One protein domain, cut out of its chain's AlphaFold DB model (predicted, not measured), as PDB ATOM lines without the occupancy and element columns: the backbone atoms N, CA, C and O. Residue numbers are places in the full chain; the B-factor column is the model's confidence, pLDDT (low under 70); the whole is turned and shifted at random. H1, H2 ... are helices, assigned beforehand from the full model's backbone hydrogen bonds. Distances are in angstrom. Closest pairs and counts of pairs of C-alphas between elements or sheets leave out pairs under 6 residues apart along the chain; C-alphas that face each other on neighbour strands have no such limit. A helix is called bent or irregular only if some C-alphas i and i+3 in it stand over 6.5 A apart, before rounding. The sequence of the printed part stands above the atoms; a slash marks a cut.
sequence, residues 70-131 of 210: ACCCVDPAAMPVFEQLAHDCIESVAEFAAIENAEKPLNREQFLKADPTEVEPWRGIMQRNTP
ATOM      1  N   ALA A  70      93.993  54.243 -27.296       42.78
ATOM      2  CA  ALA A  70      94.587  55.150 -26.305       42.78
ATOM      3  C   ALA A  70      94.017  56.591 -26.332       42.78
ATOM      4  O   ALA A  70      94.540  57.487 -25.679       42.78
ATOM      5  N   CYS A  71      92.973  56.853 -27.123       50.81
ATOM      6  CA  CYS A  71      92.744  58.189 -27.671       50.81
ATOM      7  C   CYS A  71      91.829  59.164 -26.931       50.81
ATOM      8  O   CYS A  71      91.749  60.316 -27.351       50.81
ATOM      9  N   CYS A  72      91.154  58.767 -25.860       63.59
ATOM     10  CA  CYS A  72      90.315  59.703 -25.113       63.59
ATOM     11  C   CYS A  72      90.899  59.878 -23.716       63.59
ATOM     12  O   CYS A  72      90.866  58.922 -22.951       63.59
ATOM     13  N   CYS A  73      91.450  61.054 -23.395       77.75
ATOM     14  CA  CYS A  73      91.755  61.421 -22.003       77.75
ATOM     15  C   CYS A  73      90.487  61.783 -21.232       77.75
ATOM     16  O   CYS A  73      90.498  61.730 -20.010       77.75
ATOM     17  N   VAL A  74      89.410  62.110 -21.949       82.56
ATOM     18  CA  VAL A  74      88.100  62.402 -21.377       82.56
ATOM     19  C   VAL A  74      87.478  61.113 -20.845       82.56
ATOM     20  O   VAL A  74      87.577  60.045 -21.469       82.56
ATOM     21  N   ASP A  75      86.884  61.202 -19.663       83.00
ATOM     22  CA  ASP A  75      86.104  60.111 -19.099       83.00
ATOM     23  C   ASP A  75      84.836  59.869 -19.942       83.00
ATOM     24  O   ASP A  75      84.152  60.830 -20.304       83.00
ATOM     25  N   PRO A  76      84.493  58.612 -20.287       81.62
ATOM     26  CA  PRO A  76      83.293  58.317 -21.065       81.62
ATOM     27  C   PRO A  76      81.995  58.906 -20.493       81.62
ATOM     28  O   PRO A  76      81.113  59.252 -21.275       81.62
ATOM     29  N   ALA A  77      81.873  59.044 -19.168       81.75
ATOM     30  CA  ALA A  77      80.700  59.642 -18.531       81.75
ATOM     31  C   ALA A  77      80.581  61.151 -18.810       81.75
ATOM     32  O   ALA A  77      79.473  61.666 -18.936       81.75
ATOM     33  N   ALA A  78      81.711  61.841 -18.993       81.88
ATOM     34  CA  ALA A  78      81.764  63.274 -19.275       81.88
ATOM     35  C   ALA A  78      81.570  63.617 -20.765       81.88
ATOM     36  O   ALA A  78      81.310  64.774 -21.105       81.88
ATOM     37  N   MET A  79      81.683  62.633 -21.664       81.38
ATOM     38  CA  MET A  79      81.633  62.848 -23.116       81.38
ATOM     39  C   MET A  79      80.357  63.541 -23.624       81.38
ATOM     40  O   MET A  79      80.504  64.443 -24.445       81.38
ATOM     41  N   PRO A  80      79.133  63.212 -23.162       81.12
ATOM     42  CA  PRO A  80      77.928  63.887 -23.651       81.12
ATOM     43  C   PRO A  80      77.917  65.392 -23.352       81.12
ATOM     44  O   PRO A  80      77.582  66.193 -24.221       81.12
ATOM     45  N   VAL A  81      78.326  65.780 -22.137       78.88
ATOM     46  CA  VAL A  81      78.421  67.193 -21.731       78.88
ATOM     47  C   VAL A  81      79.538  67.889 -22.507       78.88
ATOM     48  O   VAL A  81      79.342  68.987 -23.019       78.88
ATOM     49  N   PHE A  82      80.688  67.230 -22.656       79.50
ATOM     50  CA  PHE A  82      81.807  67.743 -23.442       79.50
ATOM     51  C   PHE A  82      81.431  67.998 -24.909       79.50
ATOM     52  O   PHE A  82      81.768  69.048 -25.448       79.50
ATOM     53  N   GLU A  83      80.726  67.069 -25.559       79.44
ATOM     54  CA  GLU A  83      80.289  67.221 -26.951       79.44
ATOM     55  C   GLU A  83      79.274  68.352 -27.115       79.44
ATOM     56  O   GLU A  83      79.372  69.109 -28.079       79.44
ATOM     57  N   GLN A  84      78.341  68.506 -26.171       77.06
ATOM     58  CA  GLN A  84      77.401  69.626 -26.177       77.06
ATOM     59  C   GLN A  84      78.144  70.966 -26.090       77.06
ATOM     60  O   GLN A  84      77.987  71.807 -26.969       77.06
ATOM     61  N   LEU A  85      79.009  71.126 -25.085       75.00
ATOM     62  CA  LEU A  85      79.782  72.355 -24.882       75.00
ATOM     63  C   LEU A  85      80.706  72.671 -26.064       75.00
ATOM     64  O   LEU A  85      80.873  73.828 -26.431       75.00
ATOM     65  N   ALA A  86      81.283  71.647 -26.701       78.50
ATOM     66  CA  ALA A  86      82.144  71.818 -27.871       78.50
ATOM     67  C   ALA A  86      81.406  72.358 -29.111       78.50
ATOM     68  O   ALA A  86      82.059  72.776 -30.074       78.50
ATOM     69  N   HIS A  87      80.071  72.326 -29.116       77.38
ATOM     70  CA  HIS A  87      79.235  72.875 -30.180       77.38
ATOM     71  C   HIS A  87      78.693  74.279 -29.882       77.38
ATOM     72  O   HIS A  87      78.194  74.919 -30.810       77.38
ATOM     73  N   ASP A  88      78.828  74.768 -28.651       74.50
ATOM     74  CA  ASP A  88      78.311  76.071 -28.244       74.50
ATOM     75  C   ASP A  88      79.320  77.199 -28.550       74.50
ATOM     76  O   ASP A  88      80.534  77.055 -28.384       74.50
ATOM     77  N   CYS A  89      78.810  78.348 -29.002       76.56
ATOM     78  CA  CYS A  89      79.585  79.577 -29.194       76.56
ATOM     79  C   CYS A  89      79.289  80.570 -28.058       76.56
ATOM     80  O   CYS A  89      78.153  80.679 -27.601       76.56
ATOM     81  N   ILE A  90      80.298  81.340 -27.633       75.19
ATOM     82  CA  ILE A  90      80.118  82.463 -26.698       75.19
ATOM     83  C   ILE A  90      79.953  83.748 -27.521       75.19
ATOM     84  O   ILE A  90      80.948  84.386 -27.866       75.19
ATOM     85  N   GLU A  91      78.718  84.135 -27.843       79.25
ATOM     86  CA  GLU A  91      78.423  85.361 -28.610       79.25
ATOM     87  C   GLU A  91      77.828  86.468 -27.724       79.25
ATOM     88  O   GLU A  91      77.816  87.649 -28.078       79.25
ATOM     89  N   SER A  92      77.401  86.113 -26.511       76.44
ATOM     90  CA  SER A  92      76.802  87.018 -25.539       76.44
ATOM     91  C   SER A  92      77.153  86.655 -24.092       76.44
ATOM     92  O   SER A  92      77.558  85.539 -23.765       76.44
ATOM     93  N   VAL A  93      76.937  87.605 -23.176       75.75
ATOM     94  CA  VAL A  93      77.086  87.367 -21.726       75.75
ATOM     95  C   VAL A  93      76.075  86.325 -21.221       75.75
ATOM     96  O   VAL A  93      76.363  85.594 -20.275       75.75
ATOM     97  N   ALA A  94      74.897  86.241 -21.845       80.62
ATOM     98  CA  ALA A  94      73.875  85.266 -21.477       80.62
ATOM     99  C   ALA A  94      74.289  83.836 -21.861       80.62
ATOM    100  O   ALA A  94      74.160  82.928 -21.041       80.62
ATOM    101  N   GLU A  95      74.836  83.642 -23.062       79.94
ATOM    102  CA  GLU A  95      75.381  82.348 -23.497       79.94
ATOM    103  C   GLU A  95      76.604  81.952 -22.679       79.94
ATOM    104  O   GLU A  95      76.710  80.798 -22.277       79.94
ATOM    105  N   PHE A  96      77.470  82.912 -22.337       77.88
ATOM    106  CA  PHE A  96      78.579  82.660 -21.418       77.88
ATOM    107  C   PHE A  96      78.085  82.059 -20.094       77.88
ATOM    108  O   PHE A  96      78.575  81.021 -19.658       77.88
ATOM    109  N   ALA A  97      77.070  82.671 -19.475       79.25
ATOM    110  CA  ALA A  97      76.499  82.162 -18.230       79.25
ATOM    111  C   ALA A  97      75.836  80.783 -18.408       79.25
ATOM    112  O   ALA A  97      75.845  79.969 -17.483       79.25
ATOM    113  N   ALA A  98      75.244  80.505 -19.573       80.44
ATOM    114  CA  ALA A  98      74.674  79.195 -19.879       80.44
ATOM    115  C   ALA A  98      75.762  78.111 -19.975       80.44
ATOM    116  O   ALA A  98      75.625  77.069 -19.334       80.44
ATOM    117  N   ILE A  99      76.856  78.395 -20.687       76.94
ATOM    118  CA  ILE A  99      78.025  77.515 -20.833       76.94
ATOM    119  C   ILE A  99      78.680  77.263 -19.472       76.94
ATOM    120  O   ILE A  99      78.832  76.112 -19.072       76.94
ATOM    121  N   GLU A 100      78.946  78.313 -18.690       79.75
ATOM    122  CA  GLU A 100      79.530  78.179 -17.348       79.75
ATOM    123  C   GLU A 100      78.658  77.299 -16.435       79.75
ATOM    124  O   GLU A 100      79.153  76.488 -15.653       79.75
ATOM    125  N   ASN A 101      77.329  77.418 -16.535       80.12
ATOM    126  CA  ASN A 101      76.418  76.554 -15.789       80.12
ATOM    127  C   ASN A 101      76.448  75.099 -16.275       80.12
ATOM    128  O   ASN A 101      76.400  74.193 -15.439       80.12
ATOM    129  N   ALA A 102      76.529  74.876 -17.587       77.75
ATOM    130  CA  ALA A 102      76.611  73.549 -18.192       77.75
ATOM    131  C   ALA A 102      77.958  72.849 -17.922       77.75
ATOM    132  O   ALA A 102      78.000  71.623 -17.872       77.75
ATOM    133  N   GLU A 103      79.027  73.604 -17.657       77.69
ATOM    134  CA  GLU A 103      80.351  73.090 -17.274       77.69
ATOM    135  C   GLU A 103      80.447  72.655 -15.805       77.69
ATOM    136  O   GLU A 103      81.265  71.802 -15.460       77.69
ATOM    137  N   LYS A 104      79.602  73.187 -14.909       79.19
ATOM    138  CA  LYS A 104      79.651  72.875 -13.464       79.19
ATOM    139  C   LYS A 104      79.693  71.377 -13.117       79.19
ATOM    140  O   LYS A 104      80.404  71.043 -12.166       79.19
ATOM    141  N   PRO A 105      78.968  70.472 -13.804       74.69
ATOM    142  CA  PRO A 105      79.080  69.033 -13.571       74.69
ATOM    143  C   PRO A 105      80.490  68.486 -13.839       74.69
ATOM    144  O   PRO A 105      80.970  67.663 -13.063       74.69
ATOM    145  N   LEU A 106      81.198  69.007 -14.851       73.62
ATOM    146  CA  LEU A 106      82.563  68.586 -15.199       73.62
ATOM    147  C   LEU A 106      83.588  68.926 -14.108       73.62
ATOM    148  O   LEU A 106      84.603  68.252 -13.992       73.62
ATOM    149  N   ASN A 107      83.308  69.930 -13.273       71.25
ATOM    150  CA  ASN A 107      84.155  70.282 -12.128       71.25
ATOM    151  C   ASN A 107      84.014  69.307 -10.947       71.25
ATOM    152  O   ASN A 107      84.816  69.352 -10.014       71.25
ATOM    153  N   ARG A 108      82.960  68.482 -10.931       63.75
ATOM    154  CA  ARG A 108      82.653  67.544  -9.839       63.75
ATOM    155  C   ARG A 108      82.903  66.094 -10.227       63.75
ATOM    156  O   ARG A 108      83.216  65.283  -9.359       63.75
ATOM    157  N   GLU A 109      82.743  65.776 -11.503       65.00
ATOM    158  CA  GLU A 109      83.058  64.468 -12.065       65.00
ATOM    159  C   GLU A 109      84.522  64.414 -12.511       65.00
ATOM    160  O   GLU A 109      85.159  65.438 -12.759       65.00
ATOM    161  N   GLN A 110      85.088  63.211 -12.610       72.56
ATOM    162  CA  GLN A 110      86.419  63.044 -13.179       72.56
ATOM    163  C   GLN A 110      86.343  63.324 -14.686       72.56
ATOM    164  O   GLN A 110      86.123  62.415 -15.471       72.56
ATOM    165  N   PHE A 111      86.507  64.586 -15.099       80.44
ATOM    166  CA  PHE A 111      86.484  64.975 -16.515       80.44
ATOM    167  C   PHE A 111      87.571  64.249 -17.323       80.44
ATOM    168  O   PHE A 111      87.328  63.812 -18.447       80.44
ATOM    169  N   LEU A 112      88.762  64.081 -16.733       85.75
ATOM    170  CA  LEU A 112      89.896  63.390 -17.342       85.75
ATOM    171  C   LEU A 112      90.251  62.115 -16.569       85.75
ATOM    172  O   LEU A 112      90.588  62.166 -15.385       85.75
ATOM    173  N   LYS A 113      90.265  60.970 -17.255       84.81
ATOM    174  CA  LYS A 113      90.705  59.678 -16.690       84.81
ATOM    175  C   LYS A 113      92.226  59.483 -16.701       84.81
ATOM    176  O   LYS A 113      92.727  58.508 -16.148       84.81
ATOM    177  N   ALA A 114      92.956  60.378 -17.363       84.38
ATOM    178  CA  ALA A 114      94.413  60.406 -17.401       84.38
ATOM    179  C   ALA A 114      94.908  61.849 -17.543       84.38
ATOM    180  O   ALA A 114      94.251  62.664 -18.193       84.38
ATOM    181  N   ASP A 115      96.077  62.144 -16.974       84.94
ATOM    182  CA  ASP A 115      96.718  63.448 -17.113       84.94
ATOM    183  C   ASP A 115      97.262  63.625 -18.549       84.94
ATOM    184  O   ASP A 115      98.173  62.890 -18.951       84.94
ATOM    185  N   PRO A 116      96.737  64.579 -19.346       85.06
ATOM    186  CA  PRO A 116      97.161  64.797 -20.727       85.06
ATOM    187  C   PRO A 116      98.608  65.292 -20.842       85.06
ATOM    188  O   PRO A 116      99.178  65.215 -21.931       85.06
ATOM    189  N   THR A 117      99.213  65.769 -19.751       87.75
ATOM    190  CA  THR A 117     100.626  66.169 -19.713       87.75
ATOM    191  C   THR A 117     101.575  64.974 -19.614       87.75
ATOM    192  O   THR A 117     102.739  65.094 -19.988       87.75
ATOM    193  N   GLU A 118     101.072  63.801 -19.224       86.94
ATOM    194  CA  GLU A 118     101.876  62.592 -19.018       86.94
ATOM    195  C   GLU A 118     101.628  61.513 -20.082       86.94
ATOM    196  O   GLU A 118     102.489  60.660 -20.319       86.94
ATOM    197  N   VAL A 119     100.481  61.550 -20.770       83.06
ATOM    198  CA  VAL A 119     100.094  60.517 -21.745       83.06
ATOM    199  C   VAL A 119     100.236  60.968 -23.197       83.06
ATOM    200  O   VAL A 119      99.859  62.074 -23.589       83.06
ATOM    201  N   GLU A 120     100.746  60.074 -24.044       81.94
ATOM    202  CA  GLU A 120     100.767  60.285 -25.495       81.94
ATOM    203  C   GLU A 120      99.391  59.999 -26.127       81.94
ATOM    204  O   GLU A 120      98.656  59.139 -25.639       81.94
ATOM    205  N   PRO A 121      99.026  60.680 -27.234       82.69
ATOM    206  CA  PRO A 121      99.813  61.680 -27.974       82.69
ATOM    207  C   PRO A 121      99.751  63.102 -27.384       82.69
ATOM    208  O   PRO A 121     100.342  64.024 -27.951       82.69
ATOM    209  N   TRP A 122      98.963  63.310 -26.324       84.00
ATOM    210  CA  TRP A 122      98.615  64.638 -25.819       84.00
ATOM    211  C   TRP A 122      99.827  65.388 -25.294       84.00
ATOM    212  O   TRP A 122     100.044  66.521 -25.721       84.00
ATOM    213  N   ARG A 123     100.683  64.727 -24.512       86.62
ATOM    214  CA  ARG A 123     101.946  65.298 -24.041       86.62
ATOM    215  C   ARG A 123     102.782  65.852 -25.191       86.62
ATOM    216  O   ARG A 123     103.145  67.029 -25.181       86.62
ATOM    217  N   GLY A 124     103.041  65.046 -26.223       86.38
ATOM    218  CA  GLY A 124     103.816  65.492 -27.379       86.38
ATOM    219  C   GLY A 124     103.146  66.635 -28.153       86.38
ATOM    220  O   GLY A 124     103.832  67.508 -28.686       86.38
ATOM    221  N   ILE A 125     101.812  66.661 -28.232       87.69
ATOM    222  CA  ILE A 125     101.063  67.766 -28.855       87.69
ATOM    223  C   ILE A 125     101.192  69.046 -28.023       87.69
ATOM    224  O   ILE A 125     101.478  70.094 -28.601       87.69
ATOM    225  N   MET A 126     101.015  68.978 -26.705       88.69
ATOM    226  CA  MET A 126     101.132  70.128 -25.806       88.69
ATOM    227  C   MET A 126     102.541  70.717 -25.850       88.69
ATOM    228  O   MET A 126     102.685  71.919 -26.045       88.69
ATOM    229  N   GLN A 127     103.578  69.875 -25.799       90.25
ATOM    230  CA  GLN A 127     104.972  70.319 -25.913       90.25
ATOM    231  C   GLN A 127     105.225  71.077 -27.223       90.25
ATOM    232  O   GLN A 127     105.777  72.171 -27.207       90.25
ATOM    233  N   ARG A 128     104.759  70.548 -28.364       90.12
ATOM    234  CA  ARG A 128     104.927  71.215 -29.669       90.12
ATOM    235  C   ARG A 128     104.133  72.513 -29.819       90.12
ATOM    236  O   ARG A 128     104.529  73.352 -30.619       90.12
ATOM    237  N   ASN A 129     103.012  72.656 -29.114       88.88
ATOM    238  CA  ASN A 129     102.169  73.854 -29.161       88.88
ATOM    239  C   ASN A 129     102.465  74.838 -28.018       88.88
ATOM    240  O   ASN A 129     101.776  75.848 -27.910       88.88
ATOM    241  N   THR A 130     103.464  74.569 -27.171       89.31
ATOM    242  CA  THR A 130     103.829  75.460 -26.063       89.31
ATOM    243  C   THR A 130     104.568  76.687 -26.614       89.31
ATOM    244  O   THR A 130     105.661  76.532 -27.168       89.31
ATOM    245  N   PRO A 131     104.013  77.909 -26.494       89.06
ATOM    246  CA  PRO A 131     104.677  79.115 -26.978       89.06
ATOM    247  C   PRO A 131     105.860  79.510 -26.078       89.06
ATOM    248  O   PRO A 131     105.971  79.072 -24.936       89.06
TER     249      PRO A 131
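What this domain is: This is residues 70 to 131 of the 210 residues of an uncharacterized protein of Hyphomicrobiales bacterium (UniProt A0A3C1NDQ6). A loose arch: a helical hairpin of H1 and the longer H2 makes one end, and the short helix H3 makes the other, with the unnamed residues 70 to 78 and the link of residues 108 to 121 bridging the space between. The printed part has 62 residues, with H1, H2 and H3 in that order and no named strand; the class is all helix, though 30 of 62 residues are in named elements. The radius of gyration of the C-alphas is 13.8 A, and the spans are 36 by 29 by 17 A.

How they stand to each other: H1, residues 79 to 85, touches H2, residues 93 to 107, the closest C-alphas being those of Leu 85 and Ile 99, 6.8 A apart. This hairpin has a shallow tilt of 15 degrees, opposite ways. H3, residues 122 to 129, is apart from both. Every O i to N i+4 pair is within hydrogen-bond range in H1 and H3, and 8 of 11 in H2.

Where its parts are: H1 begins at C-alpha 79 (81.633, 62.848, -23.116) and is 9.8 A long. H2, 20.8 A, is only just irregular: C-alphas 102 and 105 are 6.9 A apart. H3, 10.4 A, ends at C-alpha 129 (102.169, 73.854, -29.161).

The domain as a whole: The farthest C-alphas, Ala 70 and Val 93, are 36.9 A apart. The printed part has no cut; the link H2 to H3 is long. Model confidence is under 70 at residues 70 to 72 and 108 to 109.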